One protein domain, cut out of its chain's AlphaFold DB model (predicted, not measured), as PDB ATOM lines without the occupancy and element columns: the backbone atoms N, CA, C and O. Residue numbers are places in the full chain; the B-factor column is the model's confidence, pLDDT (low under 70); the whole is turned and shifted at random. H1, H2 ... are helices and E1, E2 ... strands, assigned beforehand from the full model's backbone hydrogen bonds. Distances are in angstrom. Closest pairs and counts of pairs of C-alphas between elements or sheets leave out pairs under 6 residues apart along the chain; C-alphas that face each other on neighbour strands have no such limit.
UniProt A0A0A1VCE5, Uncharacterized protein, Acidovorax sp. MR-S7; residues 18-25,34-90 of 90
ATOM      1  N   ALA A  18      66.580 -21.693 -36.399       82.50
ATOM      2  CA  ALA A  18      67.330 -22.193 -35.247       82.50
ATOM      3  C   ALA A  18      66.424 -22.397 -34.018       82.50
ATOM      4  O   ALA A  18      66.462 -23.446 -33.369       82.50
ATOM      5  N   VAL A  19      65.526 -21.442 -33.734       83.19
ATOM      6  CA  VAL A  19      64.531 -21.583 -32.657       83.19
ATOM      7  C   VAL A  19      63.590 -22.761 -32.922       83.19
ATOM      8  O   VAL A  19      63.311 -23.545 -32.012       83.19
ATOM      9  N   ARG A  20      63.121 -22.935 -34.164       80.75
ATOM     10  CA  ARG A  20      62.261 -24.071 -34.537       80.75
ATOM     11  C   ARG A  20      62.972 -25.407 -34.368       80.75
ATOM     12  O   ARG A  20      62.356 -26.358 -33.896       80.75
ATOM     13  N   GLU A  21      64.238 -25.500 -34.754       80.88
ATOM     14  CA  GLU A  21      65.040 -26.716 -34.592       80.88
ATOM     15  C   GLU A  21      65.257 -27.057 -33.120       80.88
ATOM     16  O   GLU A  21      65.049 -28.208 -32.733       80.88
ATOM     17  N   ARG A  22      65.507 -26.050 -32.275       79.75
ATOM     18  CA  ARG A  22      65.549 -26.225 -30.819       79.75
ATOM     19  C   ARG A  22      64.232 -26.783 -30.273       79.75
ATOM     20  O   ARG A  22      64.248 -27.791 -29.576       79.75
ATOM     21  N   VAL A  23      63.089 -26.197 -30.636       76.50
ATOM     22  CA  VAL A  23      61.756 -26.658 -30.184       76.50
ATOM     23  C   VAL A  23      61.436 -28.085 -30.654       76.50
ATOM     24  O   VAL A  23      60.754 -28.832 -29.951       76.50
ATOM     25  N   LYS A  24      61.927 -28.494 -31.830       72.69
ATOM     26  CA  LYS A  24      61.792 -29.878 -32.325       72.69
ATOM     27  C   LYS A  24      62.681 -30.871 -31.575       72.69
ATOM     28  O   LYS A  24      62.321 -32.047 -31.493       72.69
ATOM     29  N   ALA A  25      63.844 -30.420 -31.110       75.06
ATOM     30  CA  ALA A  25      64.817 -31.236 -30.394       75.06
ATOM     31  C   ALA A  25      64.456 -31.436 -28.916       75.06
ATOM     32  O   ALA A  25      64.891 -32.424 -28.329       75.06
ATOM     33  N   GLN A  34      53.223 -33.635 -31.660       85.44
ATOM     34  CA  GLN A  34      54.029 -32.503 -32.110       85.44
ATOM     35  C   GLN A  34      54.441 -32.686 -33.570       85.44
ATOM     36  O   GLN A  34      54.955 -33.729 -33.973       85.44
ATOM     37  N   CYS A  35      54.260 -31.637 -34.369       86.19
ATOM     38  CA  CYS A  35      54.614 -31.631 -35.775       86.19
ATOM     39  C   CYS A  35      56.134 -31.720 -35.967       86.19
ATOM     40  O   CYS A  35      56.884 -30.850 -35.523       86.19
ATOM     41  N   ASN A  36      56.594 -32.719 -36.724       80.19
ATOM     42  CA  ASN A  36      58.017 -32.900 -37.035       80.19
ATOM     43  C   ASN A  36      58.580 -31.792 -37.953       80.19
ATOM     44  O   ASN A  36      59.783 -31.528 -37.944       80.19
ATOM     45  N   LYS A  37      57.727 -31.111 -38.736       83.56
ATOM     46  CA  LYS A  37      58.153 -30.060 -39.676       83.56
ATOM     47  C   LYS A  37      58.299 -28.686 -39.037       83.56
ATOM     48  O   LYS A  37      59.261 -27.991 -39.354       83.56
ATOM     49  N   CYS A  38      57.385 -28.277 -38.161       84.69
ATOM     50  CA  CYS A  38      57.382 -26.922 -37.595       84.69
ATOM     51  C   CYS A  38      57.467 -26.868 -36.063       84.69
ATOM     52  O   CYS A  38      57.702 -25.791 -35.531       84.69
ATOM     53  N   GLY A  39      57.304 -27.994 -35.361       83.31
ATOM     54  CA  GLY A  39      57.324 -28.045 -33.896       83.31
ATOM     55  C   GLY A  39      56.008 -27.651 -33.214       83.31
ATOM     56  O   GLY A  39      55.932 -27.758 -31.992       83.31
ATOM     57  N   SER A  40      54.981 -27.244 -33.972       86.75
ATOM     58  CA  SER A  40      53.648 -26.930 -33.437       86.75
ATOM     59  C   SER A  40      52.969 -28.156 -32.825       86.75
ATOM     60  O   SER A  40      53.206 -29.291 -33.245       86.75
ATOM     61  N   ARG A  41      52.102 -27.903 -31.847       87.38
ATOM     62  CA  ARG A  41      51.259 -28.891 -31.162       87.38
ATOM     63  C   ARG A  41      49.780 -28.748 -31.535       87.38
ATOM     64  O   ARG A  41      48.958 -29.536 -31.083       87.38
ATOM     65  N   THR A  42      49.445 -27.780 -32.385       90.81
ATOM     66  CA  THR A  42      48.068 -27.545 -32.815       90.81
ATOM     67  C   THR A  42      47.732 -28.430 -34.006       90.81
ATOM     68  O   THR A  42      48.337 -28.325 -35.080       90.81
ATOM     69  N   MET A  43      46.742 -29.295 -33.805       92.44
ATOM     70  CA  MET A  43      46.216 -30.196 -34.823       92.44
ATOM     71  C   MET A  43      44.855 -29.721 -35.343       92.44
ATOM     72  O   MET A  43      44.122 -29.038 -34.630       92.44
ATOM     73  N   PHE A  44      44.495 -30.114 -36.562       92.75
ATOM     74  CA  PHE A  44      43.119 -30.054 -37.062       92.75
ATOM     75  C   PHE A  44      42.739 -31.358 -37.780       92.75
ATOM     76  O   PHE A  44      43.598 -32.097 -38.272       92.75
ATOM     77  N   THR A  45      41.437 -31.626 -37.812       93.88
ATOM     78  CA  THR A  45      40.820 -32.739 -38.538       93.88
ATOM     79  C   THR A  45      39.853 -32.121 -39.538       93.88
ATOM     80  O   THR A  45      38.981 -31.342 -39.155       93.88
ATOM     81  N   ALA A  46      40.022 -32.430 -40.820       93.00
ATOM     82  CA  ALA A  46      39.120 -31.973 -41.865       93.00
ATOM     83  C   ALA A  46      37.962 -32.962 -41.996       93.00
ATOM     84  O   ALA A  46      38.173 -34.165 -42.184       93.00
ATOM     85  N   VAL A  47      36.743 -32.443 -41.903       96.56
ATOM     86  CA  VAL A  47      35.506 -33.210 -42.045       96.56
ATOM     87  C   VAL A  47      34.728 -32.629 -43.216       96.56
ATOM     88  O   VAL A  47      34.401 -31.445 -43.212       96.56
ATOM     89  N   ASN A  48      34.445 -33.456 -44.216       96.38
ATOM     90  CA  ASN A  48      33.642 -33.074 -45.365       96.38
ATOM     91  C   ASN A  48      32.158 -33.341 -45.097       96.38
ATOM     92  O   ASN A  48      31.813 -34.380 -44.537       96.38
ATOM     93  N   GLY A  49      31.299 -32.415 -45.526       96.00
ATOM     94  CA  GLY A  49      29.849 -32.569 -45.458       96.00
ATOM     95  C   GLY A  49      29.317 -32.654 -44.033       96.00
ATOM     96  O   GLY A  49      28.554 -33.559 -43.744       96.00
ATOM     97  N   SER A  50      29.749 -31.768 -43.128       96.56
ATOM     98  CA  SER A  50      29.049 -31.596 -41.842       96.56
ATOM     99  C   SER A  50      27.774 -30.781 -42.060       96.56
ATOM    100  O   SER A  50      27.788 -29.849 -42.864       96.56
ATOM    101  N   TRP A  51      26.695 -31.101 -41.347       97.19
ATOM    102  CA  TRP A  51      25.412 -30.406 -41.484       97.19
ATOM    103  C   TRP A  51      24.730 -30.194 -40.134       97.19
ATOM    104  O   TRP A  51      25.115 -30.776 -39.120       97.19
ATOM    105  N   ILE A  52      23.714 -29.334 -40.132       97.44
ATOM    106  CA  ILE A  52      22.803 -29.132 -39.008       97.44
ATOM    107  C   ILE A  52      21.432 -29.624 -39.465       97.44
ATOM    108  O   ILE A  52      21.012 -29.314 -40.581       97.44
ATOM    109  N   ASP A  53      20.759 -30.432 -38.650       95.88
ATOM    110  CA  ASP A  53      19.417 -30.911 -38.984       95.88
ATOM    111  C   ASP A  53      18.321 -29.875 -38.678       95.88
ATOM    112  O   ASP A  53      18.563 -28.815 -38.102       95.88
ATOM    113  N   GLY A  54      17.073 -30.196 -39.033       95.19
ATOM    114  CA  GLY A  54      15.919 -29.331 -38.760       95.19
ATOM    115  C   GLY A  54      15.604 -29.117 -37.270       95.19
ATOM    116  O   GLY A  54      14.738 -28.308 -36.955       95.19
ATOM    117  N   LYS A  55      16.284 -29.821 -36.355       96.00
ATOM    118  CA  LYS A  55      16.187 -29.655 -34.896       96.00
ATOM    119  C   LYS A  55      17.387 -28.892 -34.320       96.00
ATOM    120  O   LYS A  55      17.489 -28.757 -33.103       96.00
ATOM    121  N   GLY A  56      18.294 -28.405 -35.168       95.94
ATOM    122  CA  GLY A  56      19.494 -27.686 -34.752       95.94
ATOM    123  C   GLY A  56      20.630 -28.584 -34.254       95.94
ATOM    124  O   GLY A  56      21.609 -28.066 -33.718       95.94
ATOM    125  N   GLN A  57      20.539 -29.910 -34.404       96.81
ATOM    126  CA  GLN A  57      21.607 -30.813 -33.974       96.81
ATOM    127  C   GLN A  57      22.731 -30.839 -35.007       96.81
ATOM    128  O   GLN A  57      22.494 -30.947 -36.210       96.81
ATOM    129  N   TYR A  58      23.968 -30.750 -34.521       96.81
ATOM    130  CA  TYR A  58      25.157 -30.880 -35.351       96.81
ATOM    131  C   TYR A  58      25.406 -32.347 -35.704       96.81
ATOM    132  O   TYR A  58      25.553 -33.194 -34.821       96.81
ATOM    133  N   HIS A  59      25.545 -32.616 -36.998       96.25
ATOM    134  CA  HIS A  59      25.923 -33.914 -37.533       96.25
ATOM    135  C   HIS A  59      27.297 -33.821 -38.184       96.25
ATOM    136  O   HIS A  59      27.553 -33.020 -39.091       96.25
ATOM    137  N   ARG A  60      28.207 -34.663 -37.697       94.56
ATOM    138  CA  ARG A  60      29.560 -34.760 -38.234       94.56
ATOM    139  C   ARG A  60      29.530 -35.548 -39.544       94.56
ATOM    140  O   ARG A  60      29.056 -36.678 -39.566       94.56
ATOM    141  N   GLY A  61      30.087 -34.967 -40.602       94.69
ATOM    142  CA  GLY A  61      30.274 -35.652 -41.882       94.69
ATOM    143  C   GLY A  61      31.452 -36.638 -41.894       94.69
ATOM    144  O   GLY A  61      31.901 -37.136 -40.859       94.69
ATOM    145  N   THR A  62      32.011 -36.894 -43.075       96.12
ATOM    146  CA  THR A  62      33.122 -37.840 -43.265       96.12
ATOM    147  C   THR A  62      34.471 -37.194 -42.954       96.12
ATOM    148  O   THR A  62      34.809 -36.143 -43.496       96.12
ATOM    149  N   VAL A  63      35.291 -37.836 -42.118       93.94
ATOM    150  CA  VAL A  63      36.678 -37.402 -41.884       93.94
ATOM    151  C   VAL A  63      37.511 -37.662 -43.139       93.94
ATOM    152  O   VAL A  63      37.702 -38.811 -43.521       93.94
ATOM    153  N   VAL A  64      38.023 -36.600 -43.760       93.06
ATOM    154  CA  VAL A  64      38.890 -36.690 -44.953       93.06
ATOM    155  C   VAL A  64      40.369 -36.564 -44.598       93.06
ATOM    156  O   VAL A  64      41.219 -37.184 -45.233       93.06
ATOM    157  N   HIS A  65      40.683 -35.815 -43.540       90.50
ATOM    158  CA  HIS A  65      42.029 -35.732 -42.986       90.50
ATOM    159  C   HIS A  65      41.971 -35.728 -41.468       90.50
ATOM    160  O   HIS A  65      41.174 -34.996 -40.890       90.50
ATOM    161  N   ASP A  66      42.853 -36.487 -40.827       89.75
ATOM    162  CA  ASP A  66      42.910 -36.585 -39.373       89.75
ATOM    163  C   ASP A  66      44.306 -36.248 -38.844       89.75
ATOM    164  O   ASP A  66      45.317 -36.594 -39.461       89.75
ATOM    165  N   LYS A  67      44.355 -35.575 -37.687       90.62
ATOM    166  CA  LYS A  67      45.593 -35.260 -36.950       90.62
ATOM    167  C   LYS A  67      46.654 -34.559 -37.817       90.62
ATOM    168  O   LYS A  67      47.842 -34.901 -37.772       90.62
ATOM    169  N   LEU A  68      46.240 -33.574 -38.614       92.75
ATOM    170  CA  LEU A  68      47.151 -32.746 -39.408       92.75
ATOM    171  C   LEU A  68      47.608 -31.516 -38.627       92.75
ATOM    172  O   LEU A  68      46.861 -30.965 -37.828       92.75
ATOM    173  N   CYS A  69      48.825 -31.039 -38.889       93.38
ATOM    174  CA  CYS A  69      49.328 -29.816 -38.270       93.38
ATOM    175  C   CYS A  69      48.660 -28.569 -38.859       93.38
ATOM    176  O   CYS A  69      48.824 -28.280 -40.048       93.38
ATOM    177  N   LEU A  70      47.984 -27.789 -38.007       94.25
ATOM    178  CA  LEU A  70      47.282 -26.574 -38.420       94.25
ATOM    179  C   LEU A  70      48.240 -25.516 -38.984       94.25
ATOM    180  O   LEU A  70      47.967 -24.924 -40.025       94.25
ATOM    181  N   ASP A  71      49.390 -25.298 -38.343       93.62
ATOM    182  CA  ASP A  71      50.345 -24.267 -38.776       93.62
ATOM    183  C   ASP A  71      51.048 -24.611 -40.089       93.62
ATOM    184  O   ASP A  71      51.361 -23.721 -40.879       93.62
ATOM    185  N   CYS A  72      51.298 -25.897 -40.342       92.25
ATOM    186  CA  CYS A  72      51.784 -26.339 -41.645       92.25
ATOM    187  C   CYS A  72      50.699 -26.170 -42.710       92.25
ATOM    188  O   CYS A  72      50.992 -25.663 -43.790       92.25
ATOM    189  N   HIS A  73      49.451 -26.515 -42.390       93.88
ATOM    190  CA  HIS A  73      48.343 -26.398 -43.327       93.88
ATOM    191  C   HIS A  73      48.062 -24.949 -43.740       93.88
ATOM    192  O   HIS A  73      47.927 -24.684 -44.931       93.88
ATOM    193  N   LYS A  74      48.120 -23.988 -42.804       92.81
ATOM    194  CA  LYS A  74      48.040 -22.541 -43.101       92.81
ATOM    195  C   LYS A  74      49.110 -22.047 -44.084       92.81
ATOM    196  O   LYS A  74      48.962 -20.981 -44.664       92.81
ATOM    197  N   ARG A  75      50.195 -22.807 -44.262       92.31
ATOM    198  CA  ARG A  75      51.290 -22.524 -45.205       92.31
ATOM    199  C   ARG A  75      51.229 -23.394 -46.466       92.31
ATOM    200  O   ARG A  75      52.211 -23.459 -47.195       92.31
ATOM    201  N   GLY A  76      50.131 -24.120 -46.686       91.19
ATOM    202  CA  GLY A  76      49.971 -25.053 -47.806       91.19
ATOM    203  C   GLY A  76      50.754 -26.363 -47.660       91.19
ATOM    204  O   GLY A  76      50.887 -27.113 -48.622       91.19
ATOM    205  N   ILE A  77      51.285 -26.671 -46.472       89.81
ATOM    206  CA  ILE A  77      52.094 -27.871 -46.234       89.81
ATOM    207  C   ILE A  77      51.234 -28.948 -45.576       89.81
ATOM    208  O   ILE A  77      50.817 -28.817 -44.424       89.81
ATOM    209  N   HIS A  78      51.056 -30.075 -46.264       89.56
ATOM    210  CA  HIS A  78      50.471 -31.269 -45.662       89.56
ATOM    211  C   HIS A  78      51.479 -31.926 -44.703       89.56
ATOM    212  O   HIS A  78      52.575 -32.332 -45.102       89.56
ATOM    213  N   SER A  79      51.132 -32.002 -43.415       90.06
ATOM    214  CA  SER A  79      52.000 -32.581 -42.386       90.06
ATOM    215  C   SER A  79      51.189 -33.383 -41.366       90.06
ATOM    216  O   SER A  79      50.613 -32.773 -40.459       90.06
ATOM    217  N   PRO A  80      51.161 -34.725 -41.465       89.38
ATOM    218  CA  PRO A  80      50.565 -35.565 -40.434       89.38
ATOM    219  C   PRO A  80      51.369 -35.456 -39.132       89.38
ATOM    220  O   PRO A  80      52.603 -35.429 -39.146       89.38
ATOM    221  N   MET A  81      50.664 -35.342 -38.006       86.69
ATOM    222  CA  MET A  81      51.274 -35.232 -36.675       86.69
ATOM    223  C   MET A  81      51.425 -36.576 -35.973       86.69
ATOM    224  O   MET A  81      52.198 -36.666 -35.024       86.69
ATOM    225  N   MET A  82      50.736 -37.615 -36.450       78.69
ATOM    226  CA  MET A  82      51.006 -38.989 -36.038       78.69
ATOM    227  C   MET A  82      52.282 -39.475 -36.728       78.69
ATOM    228  O   MET A  82      52.304 -39.574 -37.958       78.69
ATOM    229  N   PRO A  83      53.361 -39.762 -35.983       64.75
ATOM    230  CA  PRO A  83      54.514 -40.422 -36.566       64.75
ATOM    231  C   PRO A  83      54.173 -41.894 -36.855       64.75
ATOM    232  O   PRO A  83      53.427 -42.521 -36.108       64.75
ATOM    233  N   SER A  84      54.753 -42.469 -37.912       57.72
ATOM    234  CA  SER A  84      54.624 -43.903 -38.234       57.72
ATOM    235  C   SER A  84      55.213 -44.823 -37.155       57.72
ATOM    236  O   SER A  84      54.851 -45.992 -37.075       57.72
ATOM    237  N   ARG A  85      56.097 -44.292 -36.299       53.41
ATOM    238  CA  ARG A  85      56.591 -44.930 -35.077       53.41
ATOM    239  C   ARG A  85      56.577 -43.896 -33.941       53.41
ATOM    240  O   ARG A  85      57.122 -42.807 -34.142       53.41
ATOM    241  N   PRO A  86      55.976 -44.185 -32.772       57.03
ATOM    242  CA  PRO A  86      56.025 -43.290 -31.619       57.03
ATOM    243  C   PRO A  86      57.482 -42.967 -31.268       57.03
ATOM    244  O   PRO A  86      58.332 -43.857 -31.266       57.03
ATOM    245  N   LYS A  87      57.789 -41.694 -31.002       54.41
ATOM    246  CA  LYS A  87      59.091 -41.338 -30.422       54.41
ATOM    247  C   LYS A  87      59.055 -41.829 -28.966       54.41
ATOM    248  O   LYS A  87      58.050 -41.540 -28.318       54.41
ATOM    249  N   PRO A  88      60.056 -42.584 -28.480       51.81
ATOM    250  CA  PRO A  88      60.035 -43.081 -27.108       51.81
ATOM    251  C   PRO A  88      59.901 -41.909 -26.134       51.81
ATOM    252  O   PRO A  88      60.494 -40.847 -26.360       51.81
ATOM    253  N   ALA A  89      59.081 -42.103 -25.102       54.59
ATOM    254  CA  ALA A  89      59.068 -41.230 -23.942       54.59
ATOM    255  C   ALA A  89      60.460 -41.272 -23.298       54.59
ATOM    256  O   ALA A  89      61.064 -42.343 -23.210       54.59
ATOM    257  N   THR A  90      60.993 -40.102 -22.958       51.19
ATOM    258  CA  THR A  90      62.162 -39.981 -22.074       51.19
ATOM    259  C   THR A  90      61.765 -40.283 -20.651       51.19
ATOM    260  O   THR A  90      60.729 -39.706 -20.247       51.19
TER     261      THR A  90
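AT A GLANCE: This is residues 18 to 25 and 34 to 90 of the 90 residues of an uncharacterized protein of Acidovorax sp. MR-S7 (UniProt A0A0A1VCE5). A long, narrow two-stranded hairpin sticks out as an arm, with the strands E1 and E2 nearer its base and their link, residues 49 to 61, running on to a far tip and folding back. At its base are the short helix H2 and loops, the helix H1 is apart from H2 and E2 at the end away from the tip, and the tail, residues 84 to 90, sticks out. The 65 printed residues hold H1, E1, E2 and H2 in that order, a mixed class of helices and strands with under half of the residues in named elements; the sheet order is E1 - E2, antiparallel. The whole is only just loose, close to extended, with a radius of gyration of the C-alphas of 15.7 A and spans of 51 by 26 by 16 A.

IN THESE COORDINATES: E1 is residues 43 to 48, 16.7 A long, with C-alpha 43 at (46.216, -30.196, -34.823). E2 is residues 62 to 69, 18.8 A long. H2 is residues 70 to 73, 5.0 A long, ending at C-alpha 73 (48.343, -26.398, -43.327). H1 is residues 18 to 25, 10.6 A long, beginning at C-alpha 18 (67.330, -22.193, -35.247).

HOW THE PARTS SIT: E1 and E2 form an antiparallel hairpin at 161 degrees; N 44 and O 68, and N 48 and O 62, are each 2.8 A apart, within hydrogen-bond range. Residues 51 to 52 pair antiparallel with residues 58 to 59. A tight link joins E2 to H2, and the closest C-alphas of E1 and H2, those of Met 43 and Leu 70, are 5.2 A apart. H1 is apart from E2 and from H2. In H1 every O i to N i+4 pair is within hydrogen-bond range; H2 is too short for one.

THE WHOLE: The two farthest C-alphas, those of Ala 18 and Gly 54, are 52.0 A apart. Residues 26 to 33 are not printed, and C-alphas 25 and 34 are 11.0 A apart across the cut. The link from E1 to E2 is long, with 13 residues. Residues 84 to 90 stand free, and pLDDT is under 70 at residues 83 to 90.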